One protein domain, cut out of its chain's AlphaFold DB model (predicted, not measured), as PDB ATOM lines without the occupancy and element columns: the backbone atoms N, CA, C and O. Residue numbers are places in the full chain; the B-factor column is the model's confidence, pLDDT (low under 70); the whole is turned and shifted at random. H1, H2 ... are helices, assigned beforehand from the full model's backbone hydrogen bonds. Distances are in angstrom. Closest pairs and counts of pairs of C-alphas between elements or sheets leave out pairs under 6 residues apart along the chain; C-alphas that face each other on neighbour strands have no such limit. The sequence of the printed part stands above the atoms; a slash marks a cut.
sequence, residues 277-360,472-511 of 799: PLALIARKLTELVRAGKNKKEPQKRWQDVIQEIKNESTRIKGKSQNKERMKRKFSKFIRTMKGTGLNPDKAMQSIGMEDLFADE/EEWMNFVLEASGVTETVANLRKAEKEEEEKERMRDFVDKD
ATOM      1  N   PRO A 277      35.622   2.940 -45.622       75.60
ATOM      2  CA  PRO A 277      35.426   4.346 -45.996       75.60
ATOM      3  C   PRO A 277      34.035   4.647 -46.578       75.60
ATOM      4  O   PRO A 277      33.419   5.646 -46.218       75.60
ATOM      5  N   LEU A 278      33.496   3.755 -47.421       73.25
ATOM      6  CA  LEU A 278      32.140   3.888 -47.975       73.25
ATOM      7  C   LEU A 278      31.055   3.724 -46.904       73.25
ATOM      8  O   LEU A 278      30.050   4.432 -46.931       73.25
ATOM      9  N   ALA A 279      31.270   2.824 -45.942       78.47
ATOM     10  CA  ALA A 279      30.379   2.662 -44.795       78.47
ATOM     11  C   ALA A 279      30.416   3.903 -43.883       78.47
ATOM     12  O   ALA A 279      29.391   4.312 -43.343       78.47
ATOM     13  N   LEU A 280      31.576   4.560 -43.772       81.08
ATOM     14  CA  LEU A 280      31.747   5.811 -43.033       81.08
ATOM     15  C   LEU A 280      30.974   6.970 -43.687       81.08
ATOM     16  O   LEU A 280      30.357   7.768 -42.980       81.08
ATOM     17  N   ILE A 281      30.949   7.021 -45.027       81.13
ATOM     18  CA  ILE A 281      30.122   7.965 -45.797       81.13
ATOM     19  C   ILE A 281      28.639   7.694 -45.540       81.13
ATOM     20  O   ILE A 281      27.919   8.617 -45.170       81.13
ATOM     21  N   ALA A 282      28.187   6.445 -45.679       81.52
ATOM     22  CA  ALA A 282      26.792   6.084 -45.430       81.52
ATOM     23  C   ALA A 282      26.359   6.438 -43.997       81.52
ATOM     24  O   ALA A 282      25.309   7.051 -43.806       81.52
ATOM     25  N   ARG A 283      27.203   6.176 -42.991       83.95
ATOM     26  CA  ARG A 283      26.946   6.564 -41.597       83.95
ATOM     27  C   ARG A 283      26.836   8.082 -41.426       83.95
ATOM     28  O   ARG A 283      25.896   8.555 -40.792       83.95
ATOM     29  N   LYS A 284      27.736   8.859 -42.039       85.99
ATOM     30  CA  LYS A 284      27.679  10.331 -42.008       85.99
ATOM     31  C   LYS A 284      26.459  10.897 -42.732       85.99
ATOM     32  O   LYS A 284      25.831  11.817 -42.219       85.99
ATOM     33  N   LEU A 285      26.081  10.329 -43.876       85.45
ATOM     34  CA  LEU A 285      24.853  10.695 -44.582       85.45
ATOM     35  C   LEU A 285      23.610  10.362 -43.749       85.45
ATOM     36  O   LEU A 285      22.693  11.174 -43.671       85.45
ATOM     37  N   THR A 286      23.592   9.211 -43.074       84.73
ATOM     38  CA  THR A 286      22.502   8.834 -42.161       84.73
ATOM     39  C   THR A 286      22.380   9.828 -40.998       84.73
ATOM     40  O   THR A 286      21.276  10.280 -40.696       84.73
ATOM     41  N   GLU A 287      23.501  10.238 -40.388       84.98
ATOM     42  CA  GLU A 287      23.534  11.278 -39.344       84.98
ATOM     43  C   GLU A 287      22.982  12.622 -39.855       84.98
ATOM     44  O   GLU A 287      22.181  13.255 -39.167       84.98
ATOM     45  N   LEU A 288      23.335  13.022 -41.083       86.77
ATOM     46  CA  LEU A 288      22.822  14.240 -41.723       86.77
ATOM     47  C   LEU A 288      21.313  14.170 -41.997       86.77
ATOM     48  O   LEU A 288      20.598  15.128 -41.704       86.77
ATOM     49  N   VAL A 289      20.805  13.040 -42.503       84.74
ATOM     50  CA  VAL A 289      19.361  12.845 -42.732       84.74
ATOM     51  C   VAL A 289      18.593  12.896 -41.411       84.74
ATOM     52  O   VAL A 289      17.548  13.540 -41.333       84.74
ATOM     53  N   ARG A 290      19.109  12.271 -40.344       83.65
ATOM     54  CA  ARG A 290      18.461  12.297 -39.020       83.65
ATOM     55  C   ARG A 290      18.482  13.683 -38.383       83.65
ATOM     56  O   ARG A 290      17.477  14.070 -37.785       83.65
ATOM     57  N   ALA A 291      19.580  14.424 -38.545       84.89
ATOM     58  CA  ALA A 291      19.679  15.815 -38.112       84.89
ATOM     59  C   ALA A 291      18.677  16.701 -38.869       84.89
ATOM     60  O   ALA A 291      17.935  17.451 -38.242       84.89
ATOM     61  N   GLY A 292      18.566  16.542 -40.195       83.18
ATOM     62  CA  GLY A 292      17.574  17.254 -41.009       83.18
ATOM     63  C   GLY A 292      16.122  16.909 -40.653       83.18
ATOM     64  O   GLY A 292      15.251  17.773 -40.709       83.18
ATOM     65  N   LYS A 293      15.857  15.667 -40.228       80.03
ATOM     66  CA  LYS A 293      14.529  15.199 -39.792       80.03
ATOM     67  C   LYS A 293      14.219  15.450 -38.307       80.03
ATOM     68  O   LYS A 293      13.159  15.033 -37.846       80.03
ATOM     69  N   ASN A 294      15.108  16.098 -37.541       80.92
ATOM     70  CA  ASN A 294      14.945  16.350 -36.099       80.92
ATOM     71  C   ASN A 294      14.611  15.092 -35.258       80.92
ATOM     72  O   ASN A 294      13.876  15.160 -34.267       80.92
ATOM     73  N   LYS A 295      15.153  13.920 -35.622       75.11
ATOM     74  CA  LYS A 295      14.891  12.666 -34.893       75.11
ATOM     75  C   LYS A 295      15.771  12.547 -33.644       75.11
ATOM     76  O   LYS A 295      16.986  12.435 -33.756       75.11
ATOM     77  N   LYS A 296      15.147  12.515 -32.457       73.90
ATOM     78  CA  LYS A 296      15.827  12.344 -31.150       73.90
ATOM     79  C   LYS A 296      15.989  10.885 -30.701       73.90
ATOM     80  O   LYS A 296      16.706  10.617 -29.743       73.90
ATOM     81  N   GLU A 297      15.303   9.951 -31.352       74.28
ATOM     82  CA  GLU A 297      15.340   8.527 -30.996       74.28
ATOM     83  C   GLU A 297      16.671   7.868 -31.415       74.28
ATOM     84  O   GLU A 297      17.320   8.360 -32.345       74.28
ATOM     85  N   PRO A 298      17.098   6.757 -30.780       72.50
ATOM     86  CA  PRO A 298      18.264   5.993 -31.221       72.50
ATOM     87  C   PRO A 298      18.042   5.360 -32.606       72.50
ATOM     88  O   PRO A 298      16.910   5.130 -33.043       72.50
ATOM     89  N   GLN A 299      19.126   5.103 -33.340       71.85
ATOM     90  CA  GLN A 299      19.055   4.440 -34.644       71.85
ATOM     91  C   GLN A 299      18.658   2.973 -34.460       71.85
ATOM     92  O   GLN A 299      19.370   2.208 -33.814       71.85
ATOM     93  N   LYS A 300      17.519   2.580 -35.042       77.45
ATOM     94  CA  LYS A 300      17.156   1.166 -35.174       77.45
ATOM     95  C   LYS A 300      18.021   0.534 -36.259       77.45
ATOM     96  O   LYS A 300      18.268   1.149 -37.296       77.45
ATOM     97  N   ARG A 301      18.450  -0.703 -36.037       79.08
ATOM     98  CA  ARG A 301      19.198  -1.473 -37.031       79.08
ATOM     99  C   ARG A 301      18.246  -1.901 -38.153       79.08
ATOM    100  O   ARG A 301      17.107  -2.272 -37.868       79.08
ATOM    101  N   TRP A 302      18.682  -1.882 -39.416       78.83
ATOM    102  CA  TRP A 302      17.810  -2.231 -40.553       78.83
ATOM    103  C   TRP A 302      17.143  -3.609 -40.407       78.83
ATOM    104  O   TRP A 302      16.013  -3.795 -40.847       78.83
ATOM    105  N   GLN A 303      17.813  -4.559 -39.750       78.65
ATOM    106  CA  GLN A 303      17.299  -5.906 -39.489       78.65
ATOM    107  C   GLN A 303      16.089  -5.886 -38.554       78.65
ATOM    108  O   GLN A 303      15.096  -6.548 -38.846       78.65
ATOM    109  N   ASP A 304      16.132  -5.073 -37.495       81.75
ATOM    110  CA  ASP A 304      15.012  -4.903 -36.567       81.75
ATOM    111  C   ASP A 304      13.833  -4.235 -37.276       81.75
ATOM    112  O   ASP A 304      12.689  -4.638 -37.090       81.75
ATOM    113  N   VAL A 305      14.110  -3.256 -38.149       77.87
ATOM    114  CA  VAL A 305      13.085  -2.581 -38.959       77.87
ATOM    115  C   VAL A 305      12.454  -3.552 -39.957       77.87
ATOM    116  O   VAL A 305      11.234  -3.592 -40.075       77.87
ATOM    117  N   ILE A 306      13.245  -4.376 -40.649       73.55
ATOM    118  CA  ILE A 306      12.716  -5.389 -41.573       73.55
ATOM    119  C   ILE A 306      11.955  -6.483 -40.825       73.55
ATOM    120  O   ILE A 306      10.923  -6.940 -41.313       73.55
ATOM    121  N   GLN A 307      12.401  -6.885 -39.636       74.79
ATOM    122  CA  GLN A 307      11.668  -7.832 -38.800       74.79
ATOM    123  C   GLN A 307      10.355  -7.228 -38.287       74.79
ATOM    124  O   GLN A 307       9.332  -7.907 -38.288       74.79
ATOM    125  N   GLU A 308      10.350  -5.945 -37.924       76.89
ATOM    126  CA  GLU A 308       9.151  -5.189 -37.559       76.89
ATOM    127  C   GLU A 308       8.176  -5.097 -38.743       76.89
ATOM    128  O   GLU A 308       7.004  -5.428 -38.582       76.89
ATOM    129  N   ILE A 309       8.662  -4.773 -39.948       76.47
ATOM    130  CA  ILE A 309       7.875  -4.767 -41.194       76.47
ATOM    131  C   ILE A 309       7.333  -6.160 -41.506       76.47
ATOM    132  O   ILE A 309       6.175  -6.295 -41.890       76.47
ATOM    133  N   LYS A 310       8.138  -7.212 -41.330       73.12
ATOM    134  CA  LYS A 310       7.715  -8.597 -41.558       73.12
ATOM    135  C   LYS A 310       6.617  -8.994 -40.577       73.12
ATOM    136  O   LYS A 310       5.603  -9.535 -41.005       73.12
ATOM    137  N   ASN A 311       6.780  -8.682 -39.293       76.38
ATOM    138  CA  ASN A 311       5.773  -8.942 -38.268       76.38
ATOM    139  C   ASN A 311       4.480  -8.166 -38.558       76.38
ATOM    140  O   ASN A 311       3.399  -8.753 -38.545       76.38
ATOM    141  N   GLU A 312       4.582  -6.882 -38.907       69.29
ATOM    142  CA  GLU A 312       3.436  -6.044 -39.275       69.29
ATOM    143  C   GLU A 312       2.739  -6.569 -40.539       69.29
ATOM    144  O   GLU A 312       1.521  -6.716 -40.562       69.29
ATOM    145  N   SER A 313       3.504  -6.968 -41.557       65.10
ATOM    146  CA  SER A 313       2.997  -7.599 -42.778       65.10
ATOM    147  C   SER A 313       2.287  -8.920 -42.479       65.10
ATOM    148  O   SER A 313       1.189  -9.148 -42.982       65.10
ATOM    149  N   THR A 314       2.839  -9.773 -41.607       73.30
ATOM    150  CA  THR A 314       2.158 -11.005 -41.176       73.30
ATOM    151  C   THR A 314       0.895 -10.720 -40.365       73.30
ATOM    152  O   THR A 314      -0.089 -11.438 -40.524       73.30
ATOM    153  N   ARG A 315       0.871  -9.646 -39.561       73.71
ATOM    154  CA  ARG A 315      -0.308  -9.191 -38.810       73.71
ATOM    155  C   ARG A 315      -1.410  -8.707 -39.751       73.71
ATOM    156  O   ARG A 315      -2.551  -9.141 -39.614       73.71
ATOM    157  N   ILE A 316      -1.061  -7.874 -40.734       71.40
ATOM    158  CA  ILE A 316      -1.974  -7.365 -41.769       71.40
ATOM    159  C   ILE A 316      -2.487  -8.519 -42.635       71.40
ATOM    160  O   ILE A 316      -3.693  -8.650 -42.835       71.40
ATOM    161  N   LYS A 317      -1.597  -9.409 -43.092       72.89
ATOM    162  CA  LYS A 317      -1.964 -10.599 -43.870       72.89
ATOM    163  C   LYS A 317      -2.874 -11.523 -43.065       72.89
ATOM    164  O   LYS A 317      -3.877 -11.972 -43.602       72.89
ATOM    165  N   GLY A 318      -2.588 -11.745 -41.781       70.94
ATOM    166  CA  GLY A 318      -3.428 -12.533 -40.879       70.94
ATOM    167  C   GLY A 318      -4.807 -11.907 -40.647       70.94
ATOM    168  O   GLY A 318      -5.811 -12.608 -40.742       70.94
ATOM    169  N   LYS A 319      -4.891 -10.586 -40.419       71.38
ATOM    170  CA  LYS A 319      -6.171  -9.857 -40.322       71.38
ATOM    171  C   LYS A 319      -6.965  -9.936 -41.629       71.38
ATOM    172  O   LYS A 319      -8.158 -10.219 -41.580       71.38
ATOM    173  N   SER A 320      -6.312  -9.737 -42.775       69.00
ATOM    174  CA  SER A 320      -6.937  -9.810 -44.101       69.00
ATOM    175  C   SER A 320      -7.445 -11.221 -44.407       69.00
ATOM    176  O   SER A 320      -8.624 -11.398 -44.705       69.00
ATOM    177  N   GLN A 321      -6.613 -12.245 -44.193       71.37
ATOM    178  CA  GLN A 321      -6.997 -13.652 -44.328       71.37
ATOM    179  C   GLN A 321      -8.136 -14.024 -43.379       71.37
ATOM    180  O   GLN A 321      -9.044 -14.744 -43.777       71.37
ATOM    181  N   ASN A 322      -8.141 -13.525 -42.139       72.24
ATOM    182  CA  ASN A 322      -9.229 -13.784 -41.202       72.24
ATOM    183  C   ASN A 322     -10.517 -13.045 -41.605       72.24
ATOM    184  O   ASN A 322     -11.598 -13.618 -41.506       72.24
ATOM    185  N   LYS A 323     -10.421 -11.812 -42.127       69.65
ATOM    186  CA  LYS A 323     -11.547 -11.046 -42.695       69.65
ATOM    187  C   LYS A 323     -12.127 -11.762 -43.918       69.65
ATOM    188  O   LYS A 323     -13.344 -11.894 -44.013       69.65
ATOM    189  N   GLU A 324     -11.291 -12.295 -44.809       68.42
ATOM    190  CA  GLU A 324     -11.713 -13.131 -45.942       68.42
ATOM    191  C   GLU A 324     -12.306 -14.470 -45.491       68.42
ATOM    192  O   GLU A 324     -13.369 -14.855 -45.974       68.42
ATOM    193  N   ARG A 325     -11.688 -15.154 -44.520       67.23
ATOM    194  CA  ARG A 325     -12.199 -16.402 -43.929       67.23
ATOM    195  C   ARG A 325     -13.564 -16.181 -43.283       67.23
ATOM    196  O   ARG A 325     -14.467 -16.985 -43.487       67.23
ATOM    197  N   MET A 326     -13.743 -15.073 -42.566       66.18
ATOM    198  CA  MET A 326     -15.017 -14.659 -41.978       66.18
ATOM    199  C   MET A 326     -16.054 -14.319 -43.045       66.18
ATOM    200  O   MET A 326     -17.177 -14.801 -42.951       66.18
ATOM    201  N   LYS A 327     -15.688 -13.576 -44.099       71.17
ATOM    202  CA  LYS A 327     -16.575 -13.322 -45.247       71.17
ATOM    203  C   LYS A 327     -17.004 -14.623 -45.931       71.17
ATOM    204  O   LYS A 327     -18.188 -14.787 -46.211       71.17
ATOM    205  N   ARG A 328     -16.086 -15.578 -46.139       71.08
ATOM    206  CA  ARG A 328     -16.382 -16.910 -46.699       71.08
ATOM    207  C   ARG A 328     -17.326 -17.695 -45.788       71.08
ATOM    208  O   ARG A 328     -18.362 -18.158 -46.261       71.08
ATOM    209  N   LYS A 329     -17.037 -17.776 -44.484       66.19
ATOM    210  CA  LYS A 329     -17.897 -18.443 -43.487       66.19
ATOM    211  C   LYS A 329     -19.284 -17.809 -43.407       66.19
ATOM    212  O   LYS A 329     -20.275 -18.528 -43.439       66.19
ATOM    213  N   PHE A 330     -19.361 -16.481 -43.385       68.79
ATOM    214  CA  PHE A 330     -20.625 -15.749 -43.402       68.79
ATOM    215  C   PHE A 330     -21.391 -15.999 -44.703       68.79
ATOM    216  O   PHE A 330     -22.582 -16.275 -44.665       68.79
ATOM    217  N   SER A 331     -20.714 -16.022 -45.856       69.98
ATOM    218  CA  SER A 331     -21.351 -16.361 -47.134       69.98
ATOM    219  C   SER A 331     -21.881 -17.803 -47.167       69.98
ATOM    220  O   SER A 331     -22.991 -18.020 -47.651       69.98
ATOM    221  N   LYS A 332     -21.149 -18.775 -46.592       69.72
ATOM    222  CA  LYS A 332     -21.607 -20.167 -46.409       69.72
ATOM    223  C   LYS A 332     -22.837 -20.190 -45.495       69.72
ATOM    224  O   LYS A 332     -23.849 -20.763 -45.875       69.72
ATOM    225  N   PHE A 333     -22.797 -19.479 -44.365       69.67
ATOM    226  CA  PHE A 333     -23.924 -19.359 -43.434       69.67
ATOM    227  C   PHE A 333     -25.176 -18.749 -44.080       69.67
ATOM    228  O   PHE A 333     -26.259 -19.308 -43.945       69.67
ATOM    229  N   ILE A 334     -25.038 -17.655 -44.835       68.89
ATOM    230  CA  ILE A 334     -26.151 -17.014 -45.551       68.89
ATOM    231  C   ILE A 334     -26.731 -17.944 -46.628       68.89
ATOM    232  O   ILE A 334     -27.951 -18.019 -46.774       68.89
ATOM    233  N   ARG A 335     -25.890 -18.697 -47.355       66.98
ATOM    234  CA  ARG A 335     -26.357 -19.720 -48.309       66.98
ATOM    235  C   ARG A 335     -27.145 -20.828 -47.607       66.98
ATOM    236  O   ARG A 335     -28.224 -21.179 -48.075       66.98
ATOM    237  N   THR A 336     -26.666 -21.325 -46.468       67.18
ATOM    238  CA  THR A 336     -27.381 -22.351 -45.699       67.18
ATOM    239  C   THR A 336     -28.682 -21.816 -45.100       67.18
ATOM    240  O   THR A 336     -29.700 -22.489 -45.194       67.18
ATOM    241  N   MET A 337     -28.697 -20.582 -44.580       66.87
ATOM    242  CA  MET A 337     -29.908 -19.899 -44.092       66.87
ATOM    243  C   MET A 337     -30.994 -19.792 -45.167       66.87
ATOM    244  O   MET A 337     -32.173 -19.999 -44.868       66.87
ATOM    245  N   LYS A 338     -30.601 -19.508 -46.418       67.15
ATOM    246  CA  LYS A 338     -31.522 -19.531 -47.564       67.15
ATOM    247  C   LYS A 338     -32.077 -20.936 -47.818       67.15
ATOM    248  O   LYS A 338     -33.266 -21.064 -48.081       67.15
ATOM    249  N   GLY A 339     -31.257 -21.980 -47.681       64.81
ATOM    250  CA  GLY A 339     -31.688 -23.376 -47.834       64.81
ATOM    251  C   GLY A 339     -32.563 -23.909 -46.690       64.81
ATOM    252  O   GLY A 339     -33.431 -24.744 -46.921       64.81
ATOM    253  N   THR A 340     -32.384 -23.423 -45.458       62.10
ATOM    254  CA  THR A 340     -33.095 -23.923 -44.263       62.10
ATOM    255  C   THR A 340     -34.312 -23.086 -43.854       62.10
ATOM    256  O   THR A 340     -34.827 -23.253 -42.743       62.10
ATOM    257  N   GLY A 341     -34.778 -22.178 -44.718       60.34
ATOM    258  CA  GLY A 341     -35.975 -21.363 -44.487       60.34
ATOM    259  C   GLY A 341     -35.823 -20.348 -43.349       60.34
ATOM    260  O   GLY A 341     -36.666 -20.313 -42.456       60.34
ATOM    261  N   LEU A 342     -34.723 -19.579 -43.340       57.39
ATOM    262  CA  LEU A 342     -34.416 -18.508 -42.368       57.39
ATOM    263  C   LEU A 342     -34.414 -18.918 -40.879       57.39
ATOM    264  O   LEU A 342     -34.384 -18.057 -40.005       57.39
ATOM    265  N   ASN A 343     -34.392 -20.214 -40.555       57.01
ATOM    266  CA  ASN A 343     -34.214 -20.663 -39.174       57.01
ATOM    267  C   ASN A 343     -32.714 -20.731 -38.820       57.01
ATOM    268  O   ASN A 343     -32.040 -21.653 -39.296       57.01
ATOM    269  N   PRO A 344     -32.195 -19.830 -37.958       57.53
ATOM    270  CA  PRO A 344     -30.774 -19.789 -37.604       57.53
ATOM    271  C   PRO A 344     -30.307 -21.080 -36.928       57.53
ATOM    272  O   PRO A 344     -29.204 -21.546 -37.199       57.53
ATOM    273  N   ASP A 345     -31.171 -21.723 -36.137       61.96
ATOM    274  CA  ASP A 345     -30.844 -22.972 -35.442       61.96
ATOM    275  C   ASP A 345     -30.616 -24.137 -36.413       61.96
ATOM    276  O   ASP A 345     -29.678 -24.916 -36.243       61.96
ATOM    277  N   LYS A 346     -31.427 -24.236 -37.478       63.98
ATOM    278  CA  LYS A 346     -31.264 -25.270 -38.513       63.98
ATOM    279  C   LYS A 346     -30.039 -25.006 -39.380       63.98
ATOM    280  O   LYS A 346     -29.329 -25.947 -39.734       63.98
ATOM    281  N   ALA A 347     -29.761 -23.742 -39.695       58.25
ATOM    282  CA  ALA A 347     -28.546 -23.365 -40.410       58.25
ATOM    283  C   ALA A 347     -27.290 -23.690 -39.582       58.25
ATOM    284  O   ALA A 347     -26.321 -24.229 -40.104       58.25
ATOM    285  N   MET A 348     -27.328 -23.438 -38.272       59.68
ATOM    286  CA  MET A 348     -26.206 -23.710 -37.374       59.68
ATOM    287  C   MET A 348     -25.997 -25.212 -37.123       59.68
ATOM    288  O   MET A 348     -24.855 -25.660 -37.056       59.68
ATOM    289  N   GLN A 349     -27.072 -26.006 -37.043       64.29
ATOM    290  CA  GLN A 349     -26.988 -27.470 -36.938       64.29
ATOM    291  C   GLN A 349     -26.490 -28.132 -38.228       64.29
ATOM    292  O   GLN A 349     -25.709 -29.074 -38.159       64.29
ATOM    293  N   SER A 350     -26.917 -27.644 -39.396       58.86
ATOM    294  CA  SER A 350     -26.545 -28.230 -40.696       58.86
ATOM    295  C   SER A 350     -25.117 -27.915 -41.131       58.86
ATOM    296  O   SER A 350     -24.509 -28.731 -41.815       58.86
ATOM    297  N   ILE A 351     -24.565 -26.763 -40.739       59.46
ATOM    298  CA  ILE A 351     -23.155 -26.450 -41.015       59.46
ATOM    299  C   ILE A 351     -22.233 -27.278 -40.118       59.46
ATOM    300  O   ILE A 351     -21.103 -27.526 -40.506       59.46
ATOM    301  N   GLY A 352     -22.707 -27.727 -38.951       56.58
ATOM    302  CA  GLY A 352     -21.850 -28.306 -37.924       56.58
ATOM    303  C   GLY A 352     -21.042 -27.206 -37.235       56.58
ATOM    304  O   GLY A 352     -20.393 -26.371 -37.866       56.58
ATOM    305  N   MET A 353     -21.087 -27.168 -35.902       51.29
ATOM    306  CA  MET A 353     -20.335 -26.167 -35.138       51.29
ATOM    307  C   MET A 353     -18.821 -26.332 -35.353       51.29
ATOM    308  O   MET A 353     -18.088 -25.349 -35.343       51.29
ATOM    309  N   GLU A 354     -18.366 -27.552 -35.634       50.18
ATOM    310  CA  GLU A 354     -16.968 -27.876 -35.918       50.18
ATOM    311  C   GLU A 354     -16.467 -27.263 -37.236       50.18
ATOM    312  O   GLU A 354     -15.405 -26.653 -37.219       50.18
ATOM    313  N   ASP A 355     -17.240 -27.247 -38.326       53.37
ATOM    314  CA  ASP A 355     -16.836 -26.614 -39.602       53.37
ATOM    315  C   ASP A 355     -16.678 -25.085 -39.503       53.37
ATOM    316  O   ASP A 355     -15.898 -24.456 -40.226       53.37
ATOM    317  N   LEU A 356     -17.428 -24.443 -38.600       51.36
ATOM    318  CA  LEU A 356     -17.316 -23.006 -38.332       51.36
ATOM    319  C   LEU A 356     -16.082 -22.664 -37.483       51.36
ATOM    320  O   LEU A 356     -15.642 -21.508 -37.521       51.36
ATOM    321  N   PHE A 357     -15.476 -23.634 -36.789       50.78
ATOM    322  CA  PHE A 357     -14.334 -23.424 -35.887       50.78
ATOM    323  C   PHE A 357     -13.068 -24.235 -36.228       50.78
ATOM    324  O   PHE A 357     -12.019 -23.925 -35.669       50.78
ATOM    325  N   ALA A 358     -13.110 -25.184 -37.168       51.33
ATOM    326  CA  ALA A 358     -11.965 -26.003 -37.564       51.33
ATOM    327  C   ALA A 358     -11.018 -25.279 -38.541       51.33
ATOM    328  O   ALA A 358     -11.436 -24.562 -39.459       51.33
ATOM    329  N   ASP A 359      -9.717 -25.466 -38.314       49.85
ATOM    330  CA  ASP A 359      -8.615 -25.025 -39.170       49.85
ATOM    331  C   ASP A 359      -8.304 -26.120 -40.204       49.85
ATOM    332  O   ASP A 359      -7.452 -26.973 -39.971       49.85
ATOM    333  N   GLU A 360      -9.006 -26.134 -41.341       46.12
ATOM    334  CA  GLU A 360      -8.644 -27.039 -42.441       46.12
ATOM    335  C   GLU A 360      -7.366 -26.567 -43.168       46.12
ATOM    336  O   GLU A 360      -7.222 -25.368 -43.449       46.12
ATOM    337  N   GLU A 472      25.158  -2.955 -44.772       75.86
ATOM    338  CA  GLU A 472      24.439  -2.621 -43.530       75.86
ATOM    339  C   GLU A 472      24.238  -1.107 -43.360       75.86
ATOM    340  O   GLU A 472      23.111  -0.670 -43.117       75.86
ATOM    341  N   GLU A 473      25.288  -0.298 -43.533       78.32
ATOM    342  CA  GLU A 473      25.180   1.160 -43.378       78.32
ATOM    343  C   GLU A 473      24.415   1.824 -44.524       78.32
ATOM    344  O   GLU A 473      23.657   2.766 -44.308       78.32
ATOM    345  N   TRP A 474      24.541   1.299 -45.740       77.98
ATOM    346  CA  TRP A 474      23.762   1.745 -46.886       77.98
ATOM    347  C   TRP A 474      22.292   1.352 -46.758       77.98
ATOM    348  O   TRP A 474      21.438   2.157 -47.100       77.98
ATOM    349  N   MET A 475      21.959   0.181 -46.211       75.75
ATOM    350  CA  MET A 475      20.570  -0.189 -45.922       75.75
ATOM    351  C   MET A 475      19.986   0.651 -44.783       75.75
ATOM    352  O   MET A 475      18.829   1.062 -44.876       75.75
ATOM    353  N   ASN A 476      20.775   0.965 -43.747       80.88
ATOM    354  CA  ASN A 476      20.380   1.924 -42.714       80.88
ATOM    355  C   ASN A 476      20.093   3.303 -43.335       80.88
ATOM    356  O   ASN A 476      19.025   3.869 -43.099       80.88
ATOM    357  N   PHE A 477      21.000   3.802 -44.182       81.98
ATOM    358  CA  PHE A 477      20.831   5.058 -44.911       81.98
ATOM    359  C   PHE A 477      19.590   5.033 -45.809       81.98
ATOM    360  O   PHE A 477      18.777   5.947 -45.738       81.98
ATOM    361  N   VAL A 478      19.403   3.986 -46.618       77.54
ATOM    362  CA  VAL A 478      18.269   3.850 -47.543       77.54
ATOM    363  C   VAL A 478      16.947   3.811 -46.784       77.54
ATOM    364  O   VAL A 478      16.023   4.518 -47.173       77.54
ATOM    365  N   LEU A 479      16.825   3.049 -45.691       74.54
ATOM    366  CA  LEU A 479      15.592   3.003 -44.890       74.54
ATOM    367  C   LEU A 479      15.274   4.347 -44.218       74.54
ATOM    368  O   LEU A 479      14.106   4.730 -44.122       74.54
ATOM    369  N   GLU A 480      16.303   5.074 -43.780       78.20
ATOM    370  CA  GLU A 480      16.161   6.384 -43.141       78.20
ATOM    371  C   GLU A 480      15.823   7.487 -44.163       78.20
ATOM    372  O   GLU A 480      14.905   8.287 -43.946       78.20
ATOM    373  N   ALA A 481      16.517   7.495 -45.305       76.93
ATOM    374  CA  ALA A 481      16.327   8.437 -46.404       76.93
ATOM    375  C   ALA A 481      14.988   8.220 -47.123       76.93
ATOM    376  O   ALA A 481      14.282   9.188 -47.386       76.93
ATOM    377  N   SER A 482      14.589   6.964 -47.361       76.17
ATOM    378  CA  SER A 482      13.289   6.611 -47.960       76.17
ATOM    379  C   SER A 482      12.095   6.920 -47.056       76.17
ATOM    380  O   SER A 482      10.958   6.923 -47.519       76.17
ATOM    381  N   GLY A 483      12.322   7.152 -45.759       74.63
ATOM    382  CA  GLY A 483      11.238   7.375 -44.804       74.63
ATOM    383  C   GLY A 483      10.407   6.120 -44.522       74.63
ATOM    384  O   GLY A 483       9.327   6.232 -43.942       74.63
ATOM    385  N   VAL A 484      10.890   4.916 -44.864       75.91
ATOM    386  CA  VAL A 484      10.180   3.652 -44.582       75.91
ATOM    387  C   VAL A 484       9.865   3.514 -43.086       75.91
ATOM    388  O   VAL A 484       8.775   3.096 -42.708       75.91
ATOM    389  N   THR A 485      10.761   3.962 -42.204       74.50
ATOM    390  CA  THR A 485      10.503   3.952 -40.753       74.50
ATOM    391  C   THR A 485       9.313   4.833 -40.348       74.50
ATOM    392  O   THR A 485       8.579   4.496 -39.423       74.50
ATOM    393  N   GLU A 486       9.120   5.968 -41.029       77.65
ATOM    394  CA  GLU A 486       8.012   6.899 -40.770       77.65
ATOM    395  C   GLU A 486       6.716   6.386 -41.389       77.65
ATOM    396  O   GLU A 486       5.675   6.445 -40.745       77.65
ATOM    397  N   THR A 487       6.776   5.822 -42.599       77.95
ATOM    398  CA  THR A 487       5.600   5.225 -43.245       77.95
ATOM    399  C   THR A 487       5.051   4.053 -42.441       77.95
ATOM    400  O   THR A 487       3.845   4.000 -42.253       77.95
ATOM    401  N   VAL A 488       5.884   3.179 -41.862       75.87
ATOM    402  CA  VAL A 488       5.411   2.102 -40.964       75.87
ATOM    403  C   VAL A 488       4.731   2.671 -39.710       75.87
ATOM    404  O   VAL A 488       3.680   2.181 -39.292       75.87
ATOM    405  N   ALA A 489       5.287   3.731 -39.114       78.19
ATOM    406  CA  ALA A 489       4.685   4.388 -37.953       78.19
ATOM    407  C   ALA A 489       3.361   5.095 -38.303       78.19
ATOM    408  O   ALA A 489       2.392   5.003 -37.547       78.19
ATOM    409  N   ASN A 490       3.305   5.754 -39.461       82.26
ATOM    410  CA  ASN A 490       2.112   6.414 -39.979       82.26
ATOM    411  C   ASN A 490       1.040   5.394 -40.370       82.26
ATOM    412  O   ASN A 490      -0.116   5.611 -40.040       82.26
ATOM    413  N   LEU A 491       1.408   4.256 -40.966       77.43
ATOM    414  CA  LEU A 491       0.496   3.150 -41.263       77.43
ATOM    415  C   LEU A 491      -0.149   2.601 -39.988       77.43
ATOM    416  O   LEU A 491      -1.355   2.399 -39.967       77.43
ATOM    417  N   ARG A 492       0.605   2.434 -38.892       76.11
ATOM    418  CA  ARG A 492       0.030   2.010 -37.599       76.11
ATOM    419  C   ARG A 492      -0.946   3.026 -37.007       76.11
ATOM    420  O   ARG A 492      -1.911   2.628 -36.359       76.11
ATOM    421  N   LYS A 493      -0.669   4.325 -37.158       82.21
ATOM    422  CA  LYS A 493      -1.586   5.390 -36.719       82.21
ATOM    423  C   LYS A 493      -2.836   5.417 -37.596       82.21
ATOM    424  O   LYS A 493      -3.933   5.376 -37.056       82.21
ATOM    425  N   ALA A 494      -2.654   5.375 -38.914       79.82
ATOM    426  CA  ALA A 494      -3.731   5.317 -39.891       79.82
ATOM    427  C   ALA A 494      -4.628   4.089 -39.677       79.82
ATOM    428  O   ALA A 494      -5.839   4.237 -39.683       79.82
ATOM    429  N   GLU A 495      -4.066   2.910 -39.390       74.33
ATOM    430  CA  GLU A 495      -4.836   1.696 -39.084       74.33
ATOM    431  C   GLU A 495      -5.676   1.858 -37.808       74.33
ATOM    432  O   GLU A 495      -6.838   1.469 -37.793       74.33
ATOM    433  N   LYS A 496      -5.135   2.462 -36.740       76.45
ATOM    434  CA  LYS A 496      -5.906   2.720 -35.508       76.45
ATOM    435  C   LYS A 496      -7.033   3.726 -35.730       76.45
ATOM    436  O   LYS A 496      -8.136   3.521 -35.234       76.45
ATOM    437  N   GLU A 497      -6.756   4.794 -36.474       79.03
ATOM    438  CA  GLU A 497      -7.770   5.776 -36.860       79.03
ATOM    439  C   GLU A 497      -8.826   5.158 -37.779       79.03
ATOM    440  O   GLU A 497     -10.001   5.484 -37.657       79.03
ATOM    441  N   GLU A 498      -8.438   4.257 -38.684       73.65
ATOM    442  CA  GLU A 498      -9.356   3.531 -39.560       73.65
ATOM    443  C   GLU A 498     -10.202   2.524 -38.774       73.65
ATOM    444  O   GLU A 498     -11.394   2.434 -39.030       73.65
ATOM    445  N   GLU A 499      -9.647   1.841 -37.767       69.59
ATOM    446  CA  GLU A 499     -10.394   0.982 -36.836       69.59
ATOM    447  C   GLU A 499     -11.373   1.791 -35.962       69.59
ATOM    448  O   GLU A 499     -12.495   1.355 -35.701       69.59
ATOM    449  N   GLU A 500     -10.987   2.981 -35.497       71.06
ATOM    450  CA  GLU A 500     -11.882   3.889 -34.769       71.06
ATOM    451  C   GLU A 500     -12.975   4.459 -35.667       71.06
ATOM    452  O   GLU A 500     -14.143   4.439 -35.279       71.06
ATOM    453  N   LYS A 501     -12.628   4.875 -36.887       69.52
ATOM    454  CA  LYS A 501     -13.597   5.273 -37.909       69.52
ATOM    455  C   LYS A 501     -14.508   4.106 -38.266       69.52
ATOM    456  O   LYS A 501     -15.705   4.314 -38.321       69.52
ATOM    457  N   GLU A 502     -14.000   2.884 -38.428       68.08
ATOM    458  CA  GLU A 502     -14.807   1.676 -38.649       68.08
ATOM    459  C   GLU A 502     -15.825   1.466 -37.534       68.08
ATOM    460  O   GLU A 502     -16.990   1.231 -37.831       68.08
ATOM    461  N   ARG A 503     -15.417   1.621 -36.270       66.58
ATOM    462  CA  ARG A 503     -16.331   1.511 -35.124       66.58
ATOM    463  C   ARG A 503     -17.338   2.655 -35.041       66.58
ATOM    464  O   ARG A 503     -18.448   2.425 -34.583       66.58
ATOM    465  N   MET A 504     -16.958   3.868 -35.442       62.89
ATOM    466  CA  MET A 504     -17.830   5.051 -35.419       62.89
ATOM    467  C   MET A 504     -18.753   5.132 -36.642       62.89
ATOM    468  O   MET A 504     -19.834   5.700 -36.529       62.89
ATOM    469  N   ARG A 505     -18.372   4.539 -37.785       64.79
ATOM    470  CA  ARG A 505     -19.173   4.482 -39.023       64.79
ATOM    471  C   ARG A 505     -20.547   3.857 -38.794       64.79
ATOM    472  O   ARG A 505     -21.492   4.225 -39.478       64.79
ATOM    473  N   ASP A 506     -20.668   2.970 -37.811       62.24
ATOM    474  CA  ASP A 506     -21.941   2.336 -37.462       62.24
ATOM    475  C   ASP A 506     -22.887   3.265 -36.660       62.24
ATOM    476  O   ASP A 506     -24.071   2.960 -36.532       62.24
ATOM    477  N   PHE A 507     -22.401   4.397 -36.126       58.91
ATOM    478  CA  PHE A 507     -23.159   5.305 -35.240       58.91
ATOM    479  C   PHE A 507     -23.265   6.749 -35.754       58.91
ATOM    480  O   PHE A 507     -23.856   7.599 -35.082       58.91
ATOM    481  N   VAL A 508     -22.675   7.045 -36.910       61.34
ATOM    482  CA  VAL A 508     -22.494   8.401 -37.433       61.34
ATOM    483  C   VAL A 508     -22.963   8.453 -38.887       61.34
ATOM    484  O   VAL A 508     -22.640   7.565 -39.672       61.34
ATOM    485  N   ASP A 509     -23.729   9.483 -39.238       58.23
ATOM    486  CA  ASP A 509     -24.211   9.711 -40.602       58.23
ATOM    487  C   ASP A 509     -23.077  10.194 -41.535       58.23
ATOM    488  O   ASP A 509     -21.971  10.512 -41.089       58.23
ATOM    489  N   LYS A 510     -23.350  10.302 -42.839       61.77
ATOM    490  CA  LYS A 510     -22.425  10.788 -43.879       61.77
ATOM    491  C   LYS A 510     -21.773  12.139 -43.539       61.77
ATOM    492  O   LYS A 510     -20.643  12.371 -43.961       61.77
ATOM    493  N   ASP A 511     -22.433  12.961 -42.722       61.87
ATOM    494  CA  ASP A 511     -21.986  14.302 -42.321       61.87
ATOM    495  C   ASP A 511     -21.265  14.358 -40.961       61.87
ATOM    496  O   ASP A 511     -20.986  15.440 -40.445       61.87
TER     497      ASP A 511
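This is residues 277 to 360 and 472 to 511 of the 799 residues of the protein "MLt-TeN (Mlt-10) related" of Caenorhabditis elegans (UniProt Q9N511). One long helix, H2, makes the longest axis; the side-by-side pair H1 and H5 stands across it near residue 302, where H2 begins, and past residue 339 the backbone folds back over H2 through the short helices H3 and H4. H6 starts near the beginning of H2 and diverges from it as an open V, with residues 496 to 511 standing free. The printed part has 124 residues with six named helices, H1 to H6 in chain order, and no named strand: all helix. It is extended, with a radius of gyration of the C-alphas of 23.6 A, and flat, spanning 75 by 42 by 17 A.

H1, residues 277 to 292, begins at C-alpha 277 (35.426, 4.346, -45.996) and is 22.6 A long. H2, residues 302 to 339, spans 54.3 A from C-alpha 302 (17.810, -2.231, -40.553). H3 is residues 344 to 351, H4 residues 353 to 357 and H5 residues 472 to 481. H6, residues 484 to 505, is 29.9 A long and ends at C-alpha 505 (-19.173, 4.482, -39.023).

H1 and H5 touch at a shallow tilt of 25 degrees, the same way; their closest C-alphas, Thr 286 and Phe 477, are 5.0 A apart. H2 touches H5 with residue 302 alone, C-alphas of Trp 302 and Asn 476 at 5.3 A, at a steep tilt of 61 degrees. H2 touches H3 with residues 333 to 337 alone, closest C-alphas Met 337 and Ala 347 at 5.2 A; the steep tilt of 69 degrees is only just short of about perpendicular. H2 and H6 are close but not clearly touching, C-alphas of Val 305 and Thr 485 at 7.3 A. In each helix every O i to N i+4 pair is within hydrogen-bond range.

The farthest C-alphas, Pro 277 and Gly 341, are 75.9 A apart. Residues 361 to 471 are not printed; C-alphas 360 and 472 are 41.1 A apart. Mean pLDDT of the printed part is 71.1, with 51 residues under 70, among them 329 to 360.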